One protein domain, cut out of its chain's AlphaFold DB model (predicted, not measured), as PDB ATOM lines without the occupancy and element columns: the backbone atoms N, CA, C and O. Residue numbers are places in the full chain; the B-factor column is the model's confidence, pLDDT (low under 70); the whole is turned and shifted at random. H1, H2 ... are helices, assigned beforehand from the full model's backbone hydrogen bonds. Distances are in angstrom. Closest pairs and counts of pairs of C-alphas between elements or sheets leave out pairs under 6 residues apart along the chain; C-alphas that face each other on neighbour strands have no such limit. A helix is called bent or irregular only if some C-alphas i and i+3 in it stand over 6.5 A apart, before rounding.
ATOM      1  N   ARG A   9     210.785 245.660 265.958       92.62
ATOM      2  CA  ARG A   9     211.498 245.105 267.113       92.62
ATOM      3  C   ARG A   9     211.410 246.025 268.325       92.62
ATOM      4  O   ARG A   9     211.053 245.543 269.400       92.62
ATOM      5  N   GLU A  10     211.742 247.303 268.165       92.94
ATOM      6  CA  GLU A  10     211.715 248.279 269.262       92.94
ATOM      7  C   GLU A  10     210.300 248.436 269.819       92.94
ATOM      8  O   GLU A  10     210.098 248.375 271.035       92.94
ATOM      9  N   LEU A  11     209.311 248.566 268.929       91.44
ATOM     10  CA  LEU A  11     207.909 248.662 269.319       91.44
ATOM     11  C   LEU A  11     207.466 247.423 270.103       91.44
ATOM     12  O   LEU A  11     206.919 247.548 271.197       91.44
ATOM     13  N   TRP A  12     207.725 246.233 269.564       94.00
ATOM     14  CA  TRP A  12     207.341 244.964 270.172       94.00
ATOM     15  C   TRP A  12     207.987 244.763 271.548       94.00
ATOM     16  O   TRP A  12     207.318 244.306 272.475       94.00
ATOM     17  N   GLN A  13     209.262 245.132 271.710       94.88
ATOM     18  CA  GLN A  13     209.972 245.030 272.989       94.88
ATOM     19  C   GLN A  13     209.310 245.880 274.075       94.88
ATOM     20  O   GLN A  13     209.023 245.369 275.158       94.88
ATOM     21  N   VAL A  14     209.050 247.158 273.782       95.50
ATOM     22  CA  VAL A  14     208.432 248.075 274.749       95.50
ATOM     23  C   VAL A  14     206.991 247.664 275.029       95.50
ATOM     24  O   VAL A  14     206.609 247.543 276.190       95.50
ATOM     25  N   ALA A  15     206.212 247.377 273.986       94.88
ATOM     26  CA  ALA A  15     204.824 246.964 274.130       94.88
ATOM     27  C   ALA A  15     204.686 245.712 274.991       94.88
ATOM     28  O   ALA A  15     203.893 245.708 275.922       94.88
ATOM     29  N   THR A  16     205.528 244.698 274.766       97.19
ATOM     30  CA  THR A  16     205.507 243.466 275.569       97.19
ATOM     31  C   THR A  16     205.653 243.771 277.057       97.19
ATOM     32  O   THR A  16     204.915 243.222 277.867       97.19
ATOM     33  N   GLN A  17     206.560 244.673 277.443       97.75
ATOM     34  CA  GLN A  17     206.723 245.029 278.856       97.75
ATOM     35  C   GLN A  17     205.521 245.799 279.411       97.75
ATOM     36  O   GLN A  17     205.132 245.568 280.553       97.75
ATOM     37  N   LEU A  18     204.912 246.680 278.614       97.56
ATOM     38  CA  LEU A  18     203.717 247.419 279.026       97.56
ATOM     39  C   LEU A  18     202.504 246.497 279.200       97.56
ATOM     40  O   LEU A  18     201.804 246.621 280.203       97.56
ATOM     41  N   GLU A  19     202.276 245.555 278.281       97.94
ATOM     42  CA  GLU A  19     201.150 244.618 278.384       97.94
ATOM     43  C   GLU A  19     201.302 243.660 279.567       97.94
ATOM     44  O   GLU A  19     200.338 243.394 280.281       97.94
ATOM     45  N   LEU A  20     202.519 243.170 279.822       98.31
ATOM     46  CA  LEU A  20     202.775 242.313 280.981       98.31
ATOM     47  C   LEU A  20     202.614 243.079 282.290       98.31
ATOM     48  O   LEU A  20     201.975 242.574 283.211       98.31
ATOM     49  N   LEU A  21     203.103 244.321 282.350       98.38
ATOM     50  CA  LEU A  21     202.874 245.185 283.503       98.38
ATOM     51  C   LEU A  21     201.378 245.455 283.715       98.38
ATOM     52  O   LEU A  21     200.939 245.533 284.859       98.38
ATOM     53  N   ALA A  22     200.589 245.579 282.642       98.06
ATOM     54  CA  ALA A  22     199.143 245.720 282.759       98.06
ATOM     55  C   ALA A  22     198.533 244.510 283.471       98.06
ATOM     56  O   ALA A  22     197.814 244.698 284.446       98.06
ATOM     57  N   ILE A  23     198.870 243.285 283.052       98.44
ATOM     58  CA  ILE A  23     198.392 242.062 283.713       98.44
ATOM     59  C   ILE A  23     198.849 241.990 285.172       98.44
ATOM     60  O   ILE A  23     198.031 241.720 286.050       98.44
ATOM     61  N   ASP A  24     200.119 242.284 285.448       97.88
ATOM     62  CA  ASP A  24     200.678 242.216 286.801       97.88
ATOM     63  C   ASP A  24     199.989 243.212 287.759       97.88
ATOM     64  O   ASP A  24     199.745 242.898 288.923       97.88
ATOM     65  N   LEU A  25     199.614 244.400 287.270       97.75
ATOM     66  CA  LEU A  25     198.913 245.422 288.059       97.75
ATOM     67  C   LEU A  25     197.408 245.169 288.230       97.75
ATOM     68  O   LEU A  25     196.762 245.886 288.999       97.75
ATOM     69  N   LEU A  26     196.833 244.193 287.522       97.31
ATOM     70  CA  LEU A  26     195.424 243.825 287.681       97.31
ATOM     71  C   LEU A  26     195.169 242.932 288.895       97.31
ATOM     72  O   LEU A  26     194.008 242.758 289.270       97.31
ATOM     73  N   ASP A  27     196.214 242.395 289.532       92.69
ATOM     74  CA  ASP A  27     196.046 241.601 290.746       92.69
ATOM     75  C   ASP A  27     195.336 242.425 291.838       92.69
ATOM     76  O   ASP A  27     195.696 243.563 292.153       92.69
ATOM     77  N   GLY A  28     194.240 241.880 292.364       90.44
ATOM     78  CA  GLY A  28     193.344 242.578 293.288       90.44
ATOM     79  C   GLY A  28     192.480 243.706 292.689       90.44
ATOM     80  O   GLY A  28     191.686 244.285 293.428       90.44
ATOM     81  N   GLN A  29     192.582 244.015 291.390       92.00
ATOM     82  CA  GLN A  29     191.715 244.980 290.684       92.00
ATOM     83  C   GLN A  29     190.625 244.312 289.830       92.00
ATOM     84  O   GLN A  29     189.680 244.993 289.434       92.00
ATOM     85  N   VAL A  30     190.730 243.008 289.544       95.06
ATOM     86  CA  VAL A  30     189.753 242.301 288.698       95.06
ATOM     87  C   VAL A  30     188.365 242.275 289.349       95.06
ATOM     88  O   VAL A  30     188.153 241.644 290.393       95.06
ATOM     89  N   ASP A  31     187.405 242.916 288.685       94.81
ATOM     90  CA  ASP A  31     185.994 242.952 289.062       94.81
ATOM     91  C   ASP A  31     185.067 242.535 287.904       94.81
ATOM     92  O   ASP A  31     185.491 242.366 286.760       94.81
ATOM     93  N   ALA A  32     183.785 242.325 288.216       96.56
ATOM     94  CA  ALA A  32     182.802 241.872 287.233       96.56
ATOM     95  C   ALA A  32     182.604 242.883 286.092       96.56
ATOM     96  O   ALA A  32     182.509 242.486 284.939       96.56
ATOM     97  N   ALA A  33     182.621 244.185 286.391       96.62
ATOM     98  CA  ALA A  33     182.420 245.226 285.386       96.62
ATOM     99  C   ALA A  33     183.572 245.283 284.370       96.62
ATOM    100  O   ALA A  33     183.354 245.561 283.191       96.62
ATOM    101  N   MET A  34     184.803 245.025 284.811       97.25
ATOM    102  CA  MET A  34     185.948 244.858 283.924       97.25
ATOM    103  C   MET A  34     185.761 243.651 283.002       97.25
ATOM    104  O   MET A  34     185.944 243.786 281.793       97.25
ATOM    105  N   ILE A  35     185.397 242.496 283.564       98.44
ATOM    106  CA  ILE A  35     185.200 241.264 282.794       98.44
ATOM    107  C   ILE A  35     184.073 241.435 281.767       98.44
ATOM    108  O   ILE A  35     184.284 241.119 280.603       98.44
ATOM    109  N   ASP A  36     182.948 242.048 282.142       98.56
ATOM    110  CA  ASP A  36     181.829 242.309 281.227       98.56
ATOM    111  C   ASP A  36     182.250 243.168 280.018       98.56
ATOM    112  O   ASP A  36     181.808 242.943 278.890       98.56
ATOM    113  N   ARG A  37     183.137 244.153 280.227       98.62
ATOM    114  CA  ARG A  37     183.673 244.989 279.138       98.62
ATOM    115  C   ARG A  37     184.601 244.204 278.215       98.62
ATOM    116  O   ARG A  37     184.547 244.403 277.004       98.62
ATOM    117  N   LEU A  38     185.443 243.336 278.775       98.69
ATOM    118  CA  LEU A  38     186.319 242.464 277.991       98.69
ATOM    119  C   LEU A  38     185.501 241.441 277.192       98.69
ATOM    120  O   LEU A  38     185.771 241.244 276.012       98.69
ATOM    121  N   ASP A  39     184.451 240.872 277.787       98.75
ATOM    122  CA  ASP A  39     183.526 239.950 277.119       98.75
ATOM    123  C   ASP A  39     182.782 240.622 275.960       98.75
ATOM    124  O   ASP A  39     182.651 240.040 274.882       98.75
ATOM    125  N   ALA A  40     182.335 241.867 276.142       98.81
ATOM    126  CA  ALA A  40     181.704 242.636 275.072       98.81
ATOM    127  C   ALA A  40     182.664 242.884 273.895       98.81
ATOM    128  O   ALA A  40     182.271 242.732 272.736       98.81
ATOM    129  N   ASN A  41     183.925 243.220 274.181       98.81
ATOM    130  CA  ASN A  41     184.951 243.394 273.155       98.81
ATOM    131  C   ASN A  41     185.281 242.062 272.444       98.81
ATOM    132  O   ASN A  41     185.312 242.030 271.213       98.81
ATOM    133  N   LEU A  42     185.403 240.942 273.171       98.81
ATOM    134  CA  LEU A  42     185.576 239.608 272.575       98.81
ATOM    135  C   LEU A  42     184.392 239.212 271.683       98.81
ATOM    136  O   LEU A  42     184.588 238.692 270.585       98.81
ATOM    137  N   ALA A  43     183.159 239.487 272.107       98.81
ATOM    138  CA  ALA A  43     181.979 239.227 271.290       98.81
ATOM    139  C   ALA A  43     181.990 240.060 269.996       98.81
ATOM    140  O   ALA A  43     181.628 239.560 268.929       98.81
ATOM    141  N   ALA A  44     182.434 241.318 270.060       98.81
ATOM    142  CA  ALA A  44     182.624 242.146 268.873       98.81
ATOM    143  C   ALA A  44     183.718 241.579 267.948       98.81
ATOM    144  O   ALA A  44     183.497 241.506 266.739       98.81
ATOM    145  N   MET A  45     184.842 241.099 268.500       98.56
ATOM    146  CA  MET A  45     185.906 240.447 267.719       98.56
ATOM    147  C   MET A  45     185.403 239.199 267.003       98.56
ATOM    148  O   MET A  45     185.646 239.045 265.810       98.56
ATOM    149  N   ALA A  46     184.675 238.330 267.708       98.62
ATOM    150  CA  ALA A  46     184.102 237.122 267.125       98.62
ATOM    151  C   ALA A  46     183.174 237.459 265.945       98.62
ATOM    152  O   ALA A  46     183.326 236.904 264.859       98.62
ATOM    153  N   ASN A  47     182.282 238.440 266.122       98.56
ATOM    154  CA  ASN A  47     181.379 238.891 265.062       98.56
ATOM    155  C   ASN A  47     182.121 239.469 263.845       98.56
ATOM    156  O   ASN A  47     181.700 239.241 262.712       98.56
ATOM    157  N   ALA A  48     183.192 240.236 264.064       98.06
ATOM    158  CA  ALA A  48     184.008 240.786 262.984       98.06
ATOM    159  C   ALA A  48     184.750 239.673 262.224       98.06
ATOM    160  O   ALA A  48     184.717 239.645 260.994       98.06
ATOM    161  N   LEU A  49     185.328 238.699 262.937       96.81
ATOM    162  CA  LEU A  49     185.973 237.532 262.328       96.81
ATOM    163  C   LEU A  49     185.004 236.720 261.462       96.81
ATOM    164  O   LEU A  49     185.350 236.379 260.332       96.81
ATOM    165  N   ASP A  50     183.788 236.461 261.948       97.12
ATOM    166  CA  ASP A  50     182.766 235.714 261.202       97.12
ATOM    167  C   ASP A  50     182.343 236.423 259.904       97.12
ATOM    168  O   ASP A  50     181.973 235.777 258.923       97.12
ATOM    169  N   LYS A  51     182.431 237.758 259.873       96.75
ATOM    170  CA  LYS A  51     182.164 238.582 258.684       96.75
ATOM    171  C   LYS A  51     183.389 238.792 257.790       96.75
ATOM    172  O   LYS A  51     183.252 239.375 256.716       96.75
ATOM    173  N   GLY A  52     184.572 238.340 258.210       94.25
ATOM    174  CA  GLY A  52     185.836 238.627 257.528       94.25
ATOM    175  C   GLY A  52     186.261 240.099 257.613       94.25
ATOM    176  O   GLY A  52     186.978 240.583 256.739       94.25
ATOM    177  N   GLU A  53     185.794 240.820 258.632       94.94
ATOM    178  CA  GLU A  53     186.157 242.208 258.917       94.94
ATOM    179  C   GLU A  53     187.465 242.273 259.731       94.94
ATOM    180  O   GLU A  53     187.876 241.306 260.377       94.94
ATOM    181  N   SER A  54     188.144 243.425 259.697       91.94
ATOM    182  CA  SER A  54     189.349 243.632 260.510       91.94
ATOM    183  C   SER A  54     189.003 243.696 261.998       91.94
ATOM    184  O   SER A  54     188.015 244.315 262.388       91.94
ATOM    185  N   ILE A  55     189.860 243.105 262.833       95.69
ATOM    186  CA  ILE A  55     189.774 243.175 264.299       95.69
ATOM    187  C   ILE A  55     190.822 244.107 264.920       95.69
ATOM    188  O   ILE A  55     190.923 244.168 266.140       95.69
ATOM    189  N   THR A  56     191.604 244.836 264.119       93.19
ATOM    190  CA  THR A  56     192.724 245.660 264.611       93.19
ATOM    191  C   THR A  56     192.279 246.735 265.608       93.19
ATOM    192  O   THR A  56     192.917 246.929 266.638       93.19
ATOM    193  N   GLU A  57     191.161 247.419 265.351       93.31
ATOM    194  CA  GLU A  57     190.617 248.409 266.296       93.31
ATOM    195  C   GLU A  57     190.158 247.766 267.608       93.31
ATOM    196  O   GLU A  57     190.407 248.309 268.684       93.31
ATOM    197  N   LEU A  58     189.537 246.589 267.516       97.00
ATOM    198  CA  LEU A  58     189.067 245.840 268.677       97.00
ATOM    199  C   LEU A  58     190.239 245.327 269.516       97.00
ATOM    200  O   LEU A  58     190.145 245.328 270.740       97.00
ATOM    201  N   ASP A  59     191.340 244.922 268.880       96.56
ATOM    202  CA  ASP A  59     192.579 244.513 269.548       96.56
ATOM    203  C   ASP A  59     193.172 245.664 270.368       96.56
ATOM    204  O   ASP A  59     193.451 245.533 271.563       96.56
ATOM    205  N   VAL A  60     193.259 246.848 269.764       94.12
ATOM    206  CA  VAL A  60     193.748 248.042 270.456       94.12
ATOM    207  C   VAL A  60     192.838 248.420 271.624       94.12
ATOM    208  O   VAL A  60     193.340 248.763 272.702       94.12
ATOM    209  N   GLU A  61     191.519 248.326 271.439       96.19
ATOM    210  CA  GLU A  61     190.545 248.534 272.508       96.19
ATOM    211  C   GLU A  61     190.730 247.518 273.644       96.19
ATOM    212  O   GLU A  61     190.792 247.928 274.802       96.19
ATOM    213  N   PHE A  62     190.887 246.225 273.342       98.31
ATOM    214  CA  PHE A  62     191.077 245.161 274.336       98.31
ATOM    215  C   PHE A  62     192.205 245.495 275.313       98.31
ATOM    216  O   PHE A  62     192.027 245.507 276.534       98.31
ATOM    217  N   HIS A  63     193.370 245.852 274.783       97.75
ATOM    218  CA  HIS A  63     194.504 246.197 275.622       97.75
ATOM    219  C   HIS A  63     194.342 247.550 276.337       97.75
ATOM    220  O   HIS A  63     194.827 247.722 277.459       97.75
ATOM    221  N   ALA A  64     193.633 248.515 275.740       96.25
ATOM    222  CA  ALA A  64     193.273 249.751 276.434       96.25
ATOM    223  C   ALA A  64     192.357 249.473 277.641       96.25
ATOM    224  O   ALA A  64     192.553 250.066 278.704       96.25
ATOM    225  N   LEU A  65     191.403 248.538 277.522       97.62
ATOM    226  CA  LEU A  65     190.554 248.100 278.635       97.62
ATOM    227  C   LEU A  65     191.395 247.550 279.793       97.62
ATOM    228  O   LEU A  65     191.195 247.979 280.933       97.62
ATOM    229  N   LEU A  66     192.365 246.672 279.504       98.00
ATOM    230  CA  LEU A  66     193.294 246.133 280.505       98.00
ATOM    231  C   LEU A  66     194.093 247.250 281.185       98.00
ATOM    232  O   LEU A  66     194.077 247.367 282.412       98.00
ATOM    233  N   ALA A  67     194.738 248.118 280.400       97.12
ATOM    234  CA  ALA A  67     195.561 249.204 280.920       97.12
ATOM    235  C   ALA A  67     194.756 250.173 281.801       97.12
ATOM    236  O   ALA A  67     195.212 250.553 282.880       97.12
ATOM    237  N   HIS A  68     193.541 250.548 281.394       96.00
ATOM    238  CA  HIS A  68     192.683 251.430 282.187       96.00
ATOM    239  C   HIS A  68     192.183 250.775 283.478       96.00
ATOM    240  O   HIS A  68     192.080 251.458 284.501       96.00
ATOM    241  N   ALA A  69     191.905 249.470 283.459       96.81
ATOM    242  CA  ALA A  69     191.445 248.744 284.638       96.81
ATOM    243  C   ALA A  69     192.500 248.679 285.759       96.81
ATOM    244  O   ALA A  69     192.133 248.657 286.931       96.81
ATOM    245  N   THR A  70     193.796 248.797 285.435       96.62
ATOM    246  CA  THR A  70     194.867 248.926 286.447       96.62
ATOM    247  C   THR A  70     194.765 250.196 287.301       96.62
ATOM    248  O   THR A  70     195.432 250.309 288.328       96.62
ATOM    249  N   ARG A  71     194.000 251.206 286.852       95.44
ATOM    250  CA  ARG A  71     193.954 252.569 287.421       95.44
ATOM    251  C   ARG A  71     195.320 253.273 287.470       95.44
ATOM    252  O   ARG A  71     195.454 254.330 288.089       95.44
ATOM    253  N   ASN A  72     196.321 252.753 286.762       97.12
ATOM    254  CA  ASN A  72     197.622 253.380 286.603       97.12
ATOM    255  C   ASN A  72     197.602 254.316 285.386       97.12
ATOM    256  O   ASN A  72     197.790 253.908 284.240       97.12
ATOM    257  N   ARG A  73     197.383 255.611 285.643       96.00
ATOM    258  CA  ARG A  73     197.307 256.637 284.587       96.00
ATOM    259  C   ARG A  73     198.595 256.731 283.766       96.00
ATOM    260  O   ARG A  73     198.516 256.997 282.574       96.00
ATOM    261  N   VAL A  74     199.754 256.492 284.383       97.38
ATOM    262  CA  VAL A  74     201.048 256.540 283.686       97.38
ATOM    263  C   VAL A  74     201.176 255.374 282.714       97.38
ATOM    264  O   VAL A  74     201.632 255.588 281.595       97.38
ATOM    265  N   LEU A  75     200.724 254.173 283.090       96.81
ATOM    266  CA  LEU A  75     200.681 253.029 282.174       96.81
ATOM    267  C   LEU A  75     199.787 253.327 280.964       96.81
ATOM    268  O   LEU A  75     200.239 253.180 279.832       96.81
ATOM    269  N   ALA A  76     198.561 253.811 281.194       94.62
ATOM    270  CA  ALA A  76     197.638 254.153 280.111       94.62
ATOM    271  C   ALA A  76     198.237 255.202 279.150       94.62
ATOM    272  O   ALA A  76     198.277 254.973 277.944       94.62
ATOM    273  N   MET A  77     198.793 256.296 279.684       94.50
ATOM    274  CA  MET A  77     199.454 257.340 278.883       94.50
ATOM    275  C   MET A  77     200.690 256.824 278.135       94.50
ATOM    276  O   MET A  77     200.944 257.228 277.005       94.50
ATOM    277  N   SER A  78     201.470 255.930 278.749       93.94
ATOM    278  CA  SER A  78     202.661 255.344 278.114       93.94
ATOM    279  C   SER A  78     202.293 254.414 276.957       93.94
ATOM    280  O   SER A  78     203.081 254.249 276.027       93.94
ATOM    281  N   ARG A  79     201.094 253.820 277.003       93.06
ATOM    282  CA  ARG A  79     200.601 252.903 275.978       93.06
ATOM    283  C   ARG A  79     200.074 253.620 274.734       93.06
ATOM    284  O   ARG A  79     200.242 253.100 273.641       93.06
ATOM    285  N   GLU A  80     199.487 254.810 274.858       88.06
ATOM    286  CA  GLU A  80     198.932 255.575 273.724       88.06
ATOM    287  C   GLU A  80     199.860 255.675 272.491       88.06
ATOM    288  O   GLU A  80     199.429 255.292 271.399       88.06
ATOM    289  N   PRO A  81     201.132 256.117 272.606       87.44
ATOM    290  CA  PRO A  81     202.023 256.201 271.447       87.44
ATOM    291  C   PRO A  81     202.375 254.826 270.864       87.44
ATOM    292  O   PRO A  81     202.579 254.707 269.658       87.44
ATOM    293  N   VAL A  82     202.426 253.789 271.704       88.00
ATOM    294  CA  VAL A  82     202.672 252.404 271.282       88.00
ATOM    295  C   VAL A  82     201.477 251.896 270.475       88.00
ATOM    296  O   VAL A  82     201.664 251.415 269.360       88.00
ATOM    297  N   SER A  83     200.250 252.093 270.967       84.75
ATOM    298  CA  SER A  83     199.010 251.702 270.282       84.75
ATOM    299  C   SER A  83     198.913 252.289 268.873       84.75
ATOM    300  O   SER A  83     198.589 251.569 267.934       84.75
ATOM    301  N   LEU A  84     199.256 253.571 268.694       84.00
ATOM    302  CA  LEU A  84     199.230 254.230 267.379       84.00
ATOM    303  C   LEU A  84     200.171 253.577 266.355       84.00
ATOM    304  O   LEU A  84     199.884 253.580 265.159       84.00
ATOM    305  N   LEU A  85     201.283 253.006 266.815       83.75
ATOM    306  CA  LEU A  85     202.269 252.326 265.975       83.75
ATOM    307  C   LEU A  85     201.939 250.834 265.759       83.75
ATOM    308  O   LEU A  85     202.481 250.209 264.842       83.75
ATOM    309  N   PHE A  86     201.027 250.263 266.556       80.44
ATOM    310  CA  PHE A  86     200.544 248.887 266.396       80.44
ATOM    311  C   PHE A  86     199.611 248.719 265.197       80.44
ATOM    312  O   PHE A  86     199.734 247.713 264.500       80.44
ATOM    313  N   TYR A  87     198.747 249.700 264.904       81.81
ATOM    314  CA  TYR A  87     197.756 249.600 263.821       81.81
ATOM    315  C   TYR A  87     198.362 249.175 262.473       81.81
ATOM    316  O   TYR A  87     197.966 248.132 261.950       81.81
ATOM    317  N   PRO A  88     199.376 249.882 261.923       82.12
ATOM    318  CA  PRO A  88     199.939 249.497 260.630       82.12
ATOM    319  C   PRO A  88     200.648 248.141 260.683       82.12
ATOM    320  O   PRO A  88     200.787 247.474 259.659       82.12
ATOM    321  N   SER A  89     201.131 247.751 261.864       83.88
ATOM    322  CA  SER A  89     201.871 246.511 262.069       83.88
ATOM    323  C   SER A  89     200.947 245.288 262.084       83.88
ATOM    324  O   SER A  89     201.209 244.285 261.418       83.88
ATOM    325  N   LEU A  90     199.825 245.386 262.797       85.31
ATOM    326  CA  LEU A  90     198.803 244.341 262.851       85.31
ATOM    327  C   LEU A  90     198.099 244.165 261.510       85.31
ATOM    328  O   LEU A  90     198.007 243.038 261.024       85.31
ATOM    329  N   ASP A  91     197.694 245.263 260.864       87.44
ATOM    330  CA  ASP A  91     197.020 245.195 259.564       87.44
ATOM    331  C   ASP A  91     197.876 244.460 258.532       87.44
ATOM    332  O   ASP A  91     197.381 243.594 257.814       87.44
ATOM    333  N   ARG A  92     199.189 244.724 258.505       87.25
ATOM    334  CA  ARG A  92     200.128 243.993 257.642       87.25
ATOM    335  C   ARG A  92     200.097 242.502 257.890       87.25
ATOM    336  O   ARG A  92     200.018 241.737 256.934       87.25
ATOM    337  N   LEU A  93     200.163 242.089 259.150       89.38
ATOM    338  CA  LEU A  93     200.138 240.677 259.497       89.38
ATOM    339  C   LEU A  93     198.806 240.024 259.099       89.38
ATOM    340  O   LEU A  93     198.803 238.898 258.597       89.38
ATOM    341  N   PHE A  94     197.689 240.728 259.287       91.56
ATOM    342  CA  PHE A  94     196.345 240.213 259.020       91.56
ATOM    343  C   PHE A  94     195.982 240.150 257.544       91.56
ATOM    344  O   PHE A  94     195.197 239.288 257.166       91.56
ATOM    345  N   VAL A  95     196.564 240.995 256.691       90.88
ATOM    346  CA  VAL A  95     196.323 240.930 255.239       90.88
ATOM    347  C   VAL A  95     197.366 240.098 254.492       90.88
ATOM    348  O   VAL A  95     197.150 239.728 253.335       90.88
ATOM    349  N   HIS A  96     198.500 239.781 255.125       92.88
ATOM    350  CA  HIS A  96     199.596 239.092 254.455       92.88
ATOM    351  C   HIS A  96     199.237 237.629 254.102       92.88
ATOM    352  O   HIS A  96     198.746 236.888 254.958       92.88
ATOM    353  N   PRO A  97     199.511 237.149 252.867       93.50
ATOM    354  CA  PRO A  97     199.030 235.847 252.388       93.50
ATOM    355  C   PRO A  97     199.442 234.638 253.232       93.50
ATOM    356  O   PRO A  97     198.706 233.661 253.287       93.50
ATOM    357  N   ARG A  98     200.608 234.688 253.889       93.19
ATOM    358  CA  ARG A  98     201.101 233.578 254.727       93.19
ATOM    359  C   ARG A  98     200.431 233.498 256.100       93.19
ATOM    360  O   ARG A  98     200.562 232.493 256.784       93.19
ATOM    361  N   THR A  99     199.771 234.566 256.536       93.75
ATOM    362  CA  THR A  99     199.373 234.752 257.940       93.75
ATOM    363  C   THR A  99     197.902 235.107 258.104       93.75
ATOM    364  O   THR A  99     197.360 234.844 259.179       93.75
ATOM    365  N   ARG A 100     197.251 235.638 257.061       93.06
ATOM    366  CA  ARG A 100     195.857 236.105 257.082       93.06
ATOM    367  C   ARG A 100     194.835 235.050 257.505       93.06
ATOM    368  O   ARG A 100     193.880 235.381 258.194       93.06
ATOM    369  N   ASP A 101     195.072 233.781 257.175       91.62
ATOM    370  CA  ASP A 101     194.117 232.699 257.461       91.62
ATOM    371  C   ASP A 101     194.203 232.190 258.913       91.62
ATOM    372  O   ASP A 101     193.327 231.463 259.374       91.62
ATOM    373  N   VAL A 102     195.268 232.538 259.647       93.31
ATOM    374  CA  VAL A 102     195.569 231.955 260.969       93.31
ATOM    375  C   VAL A 102     195.712 233.016 262.057       93.31
ATOM    376  O   VAL A 102     195.252 232.814 263.181       93.31
ATOM    377  N   SER A 103     196.362 234.141 261.755       95.00
ATOM    378  CA  SER A 103     196.782 235.115 262.772       95.00
ATOM    379  C   SER A 103     195.611 235.809 263.472       95.00
ATOM    380  O   SER A 103     195.639 235.837 264.702       95.00
ATOM    381  N   PRO A 104     194.562 236.287 262.768       95.62
ATOM    382  CA  PRO A 104     193.412 236.905 263.432       95.62
ATOM    383  C   PRO A 104     192.717 235.948 264.412       95.62
ATOM    384  O   PRO A 104     192.395 236.323 265.537       95.62
ATOM    385  N   ARG A 105     192.558 234.673 264.025       96.06
ATOM    386  CA  ARG A 105     191.937 233.664 264.894       96.06
ATOM    387  C   ARG A 105     192.802 233.333 266.109       96.06
ATOM    388  O   ARG A 105     192.287 233.280 267.218       96.06
ATOM    389  N   ARG A 106     194.114 233.157 265.922       96.56
ATOM    390  CA  ARG A 106     195.041 232.913 267.041       96.56
ATOM    391  C   ARG A 106     195.081 234.066 268.035       96.56
ATOM    392  O   ARG A 106     195.206 233.812 269.229       96.56
ATOM    393  N   LEU A 107     194.990 235.304 267.548       97.31
ATOM    394  CA  LEU A 107     194.898 236.479 268.406       97.31
ATOM    395  C   LEU A 107     193.653 236.399 269.289       97.31
ATOM    396  O   LEU A 107     193.768 236.467 270.511       97.31
ATOM    397  N   PHE A 108     192.491 236.177 268.674       98.50
ATOM    398  CA  PHE A 108     191.225 236.040 269.388       98.50
ATOM    399  C   PHE A 108     191.250 234.910 270.431       98.50
ATOM    400  O   PHE A 108     190.832 235.107 271.575       98.50
ATOM    401  N   ASP A 109     191.788 233.741 270.070       98.56
ATOM    402  CA  ASP A 109     191.915 232.611 270.994       98.56
ATOM    403  C   ASP A 109     192.806 232.978 272.203       98.56
ATOM    404  O   ASP A 109     192.509 232.599 273.338       98.56
ATOM    405  N   ALA A 110     193.874 233.757 271.991       98.62
ATOM    406  CA  ALA A 110     194.744 234.213 273.072       98.62
ATOM    407  C   ALA A 110     194.061 235.253 273.977       98.62
ATOM    408  O   ALA A 110     194.173 235.150 275.198       98.62
ATOM    409  N   HIS A 111     193.314 236.208 273.412       98.81
ATOM    410  CA  HIS A 111     192.527 237.164 274.200       98.81
ATOM    411  C   HIS A 111     191.479 236.458 275.057       98.81
ATOM    412  O   HIS A 111     191.340 236.767 276.239       98.81
ATOM    413  N   THR A 112     190.808 235.454 274.492       98.88
ATOM    414  CA  THR A 112     189.844 234.620 275.218       98.88
ATOM    415  C   THR A 112     190.511 233.945 276.417       98.88
ATOM    416  O   THR A 112     190.008 234.025 277.534       98.88
ATOM    417  N   ALA A 113     191.689 233.346 276.224       98.88
ATOM    418  CA  ALA A 113     192.416 232.691 277.306       98.88
ATOM    419  C   ALA A 113     192.897 233.667 278.399       98.88
ATOM    420  O   ALA A 113     192.861 233.328 279.583       98.88
ATOM    421  N   ILE A 114     193.295 234.890 278.028       98.88
ATOM    422  CA  ILE A 114     193.635 235.951 278.990       98.88
ATOM    423  C   ILE A 114     192.413 236.303 279.843       98.88
ATOM    424  O   ILE A 114     192.518 236.324 281.069       98.88
ATOM    425  N   VAL A 115     191.256 236.547 279.217       98.75
ATOM    426  CA  VAL A 115     190.015 236.894 279.933       98.75
ATOM    427  C   VAL A 115     189.576 235.767 280.859       98.75
ATOM    428  O   VAL A 115     189.222 236.039 282.003       98.75
ATOM    429  N   GLU A 116     189.668 234.512 280.425       98.69
ATOM    430  CA  GLU A 116     189.340 233.366 281.276       98.69
ATOM    431  C   GLU A 116     190.296 233.231 282.471       98.69
ATOM    432  O   GLU A 116     189.844 232.991 283.594       98.69
ATOM    433  N   GLY A 117     191.596 233.487 282.281       98.56
ATOM    434  CA  GLY A 117     192.558 233.573 283.384       98.56
ATOM    435  C   GLY A 117     192.192 234.670 284.390       98.56
ATOM    436  O   GLY A 117     192.133 234.419 285.595       98.56
ATOM    437  N   LEU A 118     191.855 235.870 283.906       98.44
ATOM    438  CA  LEU A 118     191.415 236.984 284.754       98.44
ATOM    439  C   LEU A 118     190.110 236.652 285.495       98.44
ATOM    440  O   LEU A 118     190.019 236.870 286.704       98.44
ATOM    441  N   ARG A 119     189.119 236.067 284.810       97.81
ATOM    442  CA  ARG A 119     187.830 235.652 285.389       97.81
ATOM    443  C   ARG A 119     188.021 234.635 286.512       97.81
ATOM    444  O   ARG A 119     187.401 234.758 287.568       97.81
ATOM    445  N   ALA A 120     188.907 233.663 286.305       97.75
ATOM    446  CA  ALA A 120     189.278 232.670 287.309       97.75
ATOM    447  C   ALA A 120     190.182 233.235 288.422       97.75
ATOM    448  O   ALA A 120     190.475 232.523 289.383       97.75
ATOM    449  N   ARG A 121     190.617 234.500 288.308       96.88
ATOM    450  CA  ARG A 121     191.660 235.127 289.138       96.88
ATOM    451  C   ARG A 121     192.977 234.345 289.141       96.88
ATOM    452  O   ARG A 121     193.766 234.448 290.077       96.88
ATOM    453  N   ASP A 122     193.232 233.585 288.080       98.25
ATOM    454  CA  ASP A 122     194.523 232.962 287.820       98.25
ATOM    455  C   ASP A 122     195.399 233.958 287.056       98.25
ATOM    456  O   ASP A 122     195.554 233.911 285.831       98.25
ATOM    457  N   MET A 123     195.967 234.900 287.809       97.94
ATOM    458  CA  MET A 123     196.836 235.940 287.256       97.94
ATOM    459  C   MET A 123     198.066 235.346 286.561       97.94
ATOM    460  O   MET A 123     198.558 235.903 285.582       97.94
ATOM    461  N   ALA A 124     198.541 234.187 287.025       98.19
ATOM    462  CA  ALA A 124     199.674 233.511 286.417       98.19
ATOM    463  C   ALA A 124     199.314 232.959 285.027       98.19
ATOM    464  O   ALA A 124     200.125 233.067 284.108       98.19
ATOM    465  N   GLU A 125     198.116 232.397 284.854       98.38
ATOM    466  CA  GLU A 125     197.620 231.947 283.549       98.38
ATOM    467  C   GLU A 125     197.359 233.121 282.604       98.38
ATOM    468  O   GLU A 125     197.845 233.099 281.472       98.38
ATOM    469  N   ALA A 126     196.695 234.183 283.075       98.62
ATOM    470  CA  ALA A 126     196.483 235.392 282.276       98.62
ATOM    471  C   ALA A 126     197.816 235.971 281.765       98.62
ATOM    472  O   ALA A 126     197.958 236.304 280.586       98.62
ATOM    473  N   ARG A 127     198.833 236.013 282.635       98.62
ATOM    474  CA  ARG A 127     200.174 236.489 282.289       98.62
ATOM    475  C   ARG A 127     200.870 235.583 281.276       98.62
ATOM    476  O   ARG A 127     201.415 236.089 280.299       98.62
ATOM    477  N   ARG A 128     200.817 234.256 281.457       98.75
ATOM    478  CA  ARG A 128     201.377 233.282 280.498       98.75
ATOM    479  C   ARG A 128     200.763 233.436 279.108       98.75
ATOM    480  O   ARG A 128     201.481 233.378 278.108       98.75
ATOM    481  N   TRP A 129     199.450 233.645 279.025       98.81
ATOM    482  CA  TRP A 129     198.788 233.861 277.740       98.81
ATOM    483  C   TRP A 129     199.125 235.208 277.116       98.81
ATOM    484  O   TRP A 129     199.319 235.249 275.905       98.81
ATOM    485  N   MET A 130     199.294 236.268 277.910       98.75
ATOM    486  CA  MET A 130     199.787 237.553 277.407       98.75
ATOM    487  C   MET A 130     201.212 237.436 276.842       98.75
ATOM    488  O   MET A 130     201.481 237.895 275.734       98.75
ATOM    489  N   GLU A 131     202.121 236.746 277.538       98.56
ATOM    490  CA  GLU A 131     203.472 236.470 277.022       98.56
ATOM    491  C   GLU A 131     203.425 235.702 275.701       98.56
ATOM    492  O   GLU A 131     204.109 236.048 274.733       98.56
ATOM    493  N   ARG A 132     202.593 234.657 275.648       98.38
ATOM    494  CA  ARG A 132     202.415 233.849 274.446       98.38
ATOM    495  C   ARG A 132     201.842 234.668 273.295       98.38
ATOM    496  O   ARG A 132     202.362 234.537 272.189       98.38
ATOM    497  N   HIS A 133     200.825 235.486 273.553       98.19
ATOM    498  CA  HIS A 133     200.184 236.375 272.587       98.19
ATOM    499  C   HIS A 133     201.210 237.328 271.962       98.19
ATOM    500  O   HIS A 133     201.388 237.333 270.741       98.19
ATOM    501  N   MET A 134     201.991 238.030 272.791       97.12
ATOM    502  CA  MET A 134     203.039 238.931 272.306       97.12
ATOM    503  C   MET A 134     204.114 238.175 271.516       97.12
ATOM    504  O   MET A 134     204.568 238.640 270.468       97.12
ATOM    505  N   ALA A 135     204.516 236.984 271.962       96.88
ATOM    506  CA  ALA A 135     205.484 236.165 271.239       96.88
ATOM    507  C   ALA A 135     204.933 235.619 269.905       96.88
ATOM    508  O   ALA A 135     205.685 235.512 268.934       96.88
ATOM    509  N   ASP A 136     203.642 235.279 269.833       95.56
ATOM    510  CA  ASP A 136     202.970 234.864 268.596       95.56
ATOM    511  C   ASP A 136     202.928 236.006 267.578       95.56
ATOM    512  O   ASP A 136     203.148 235.757 266.393       95.56
ATOM    513  N   PHE A 137     202.759 237.256 268.023       92.62
ATOM    514  CA  PHE A 137     202.802 238.409 267.124       92.62
ATOM    515  C   PHE A 137     204.162 238.540 266.420       92.62
ATOM    516  O   PHE A 137     204.236 238.659 265.194       92.62
ATOM    517  N   ARG A 138     205.256 238.398 267.181       94.38
ATOM    518  CA  ARG A 138     206.624 238.365 266.643       94.38
ATOM    519  C   ARG A 138     206.845 237.187 265.690       94.38
ATOM    520  O   ARG A 138     207.358 237.388 264.593       94.38
ATOM    521  N   ARG A 139     206.417 235.977 266.069       94.38
ATOM    522  CA  ARG A 139     206.515 234.786 265.202       94.38
ATOM    523  C   ARG A 139     205.738 234.951 263.896       94.38
ATOM    524  O   ARG A 139     206.180 234.456 262.865       94.38
ATOM    525  N   GLY A 140     204.590 235.627 263.937       92.69
ATOM    526  CA  GLY A 140     203.798 235.947 262.753       92.69
ATOM    527  C   GLY A 140     204.574 236.819 261.766       92.69
ATOM    528  O   GLY A 140     204.604 236.515 260.576       92.69
ATOM    529  N   TYR A 141     205.264 237.843 262.269       91.69
ATOM    530  CA  TYR A 141     206.160 238.693 261.480       91.69
ATOM    531  C   TYR A 141     207.294 237.904 260.821       91.69
ATOM    532  O   TYR A 141     207.499 238.013 259.609       91.69
ATOM    533  N   ASP A 142     207.969 237.054 261.598       91.56
ATOM    534  CA  ASP A 142     209.044 236.199 261.093       91.56
ATOM    535  C   ASP A 142     208.515 235.245 259.999       91.56
ATOM    536  O   ASP A 142     209.120 235.096 258.938       91.56
ATOM    537  N   HIS A 143     207.338 234.639 260.205       92.25
ATOM    538  CA  HIS A 143     206.706 233.741 259.229       92.25
ATOM    539  C   HIS A 143     206.293 234.459 257.934       92.25
ATOM    540  O   HIS A 143     206.436 233.922 256.826       92.25
ATOM    541  N   ALA A 144     205.801 235.692 258.058       91.06
ATOM    542  CA  ALA A 144     205.475 236.546 256.929       91.06
ATOM    543  C   ALA A 144     206.724 236.996 256.146       91.06
ATOM    544  O   ALA A 144     206.597 237.353 254.979       91.06
ATOM    545  N   GLY A 145     207.926 236.907 256.730       91.00
ATOM    546  CA  GLY A 145     209.157 237.422 256.125       91.00
ATOM    547  C   GLY A 145     209.204 238.953 256.110       91.00
ATOM    548  O   GLY A 145     209.791 239.544 255.207       91.00
TER     549      GLY A 145
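This is residues 9 to 145 of the 159 residues of the protein "FadR family transcriptional regulator" of Sphingomonadales bacterium (UniProt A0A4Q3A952). Six helices stand in a ring to make an up-and-down bundle, each running against the one before it, in the order H4, H1, H6, H5, H2, H3 round the ring and back to H4. H4 is kinked, and its last turns cross towards H5 and H6 at one end, while residues 26 to 31 cross the other end from H1 to H2. The printed part has 137 residues, with six named helices, H1 to H6 along the chain, and no named strand; the class is all helix. The whole is compact and rounded, with a radius of gyration of the C-alphas of 14.1 A and spans of 42 by 32 by 23 A.

Start with the longest helix, H4, residues 73 to 95: find C-alpha 73 at (197.307, 256.637, 284.587), 33.3 A from C-alpha 95. It has a kink of 50 degrees near residue 84 and is only just irregular, with C-alphas 78 and 81 6.8 A apart. Before it come H3, residues 56 to 69, 20.3 A long, and H2, residues 32 to 51, 28.7 A long. H1, residues 9 to 25, begins at C-alpha 9 at (211.498, 245.105, 267.113) and is 24.4 A long. After H4 come H5, residues 103 to 119, 24.3 A long, and H6, residues 123 to 144, 31.5 A long, ending at C-alpha 144 at (205.475, 236.546, 256.929).

From H4, look first to H3: the two form a hairpin at a shallow tilt of 20 degrees, with Ala 67 and Ala 76 closest, their C-alphas 5.4 A apart. H4 touches H1 at a steep tilt of 52 degrees, opposite ways, the closest C-alphas being those of Ala 15 and Val 82, 6.5 A apart. With residue 93 alone H4 only just touches H6, over 3 pairs of C-alphas within 8 A; those of Leu 93 and Tyr 141 are closest, at 6.6 A. H5 and H6 form a hairpin at a shallow tilt of 9 degrees, with the C-alphas of Ile 114 and Ala 126 closest at 4.4 A. H6 touches H1 at 14 degrees, a shallow tilt, opposite ways; the closest C-alphas are those of Ile 23 and Arg 127, 6.0 A apart. H2 touches H5 at a shallow tilt of 18 degrees, with the C-alphas of Ile 35 and Arg 119 closest at 6.7 A. H2 and H3 form a hairpin, with the C-alphas of Met 45 and Leu 58 closest at 6.3 A. H3 and H6 are among the pairs that stay apart. In H1, H2, H3, H5 and H6 every O i to N i+4 pair is within hydrogen-bond range; in H4 13 of 19 are.

The two C-alphas farthest apart are those of Gly 28 and Pro 97, at 41.8 A. The printed part has no cut, and none of its links is long. The mean pLDDT of the printed part is 95.1, and no printed residue is under 70.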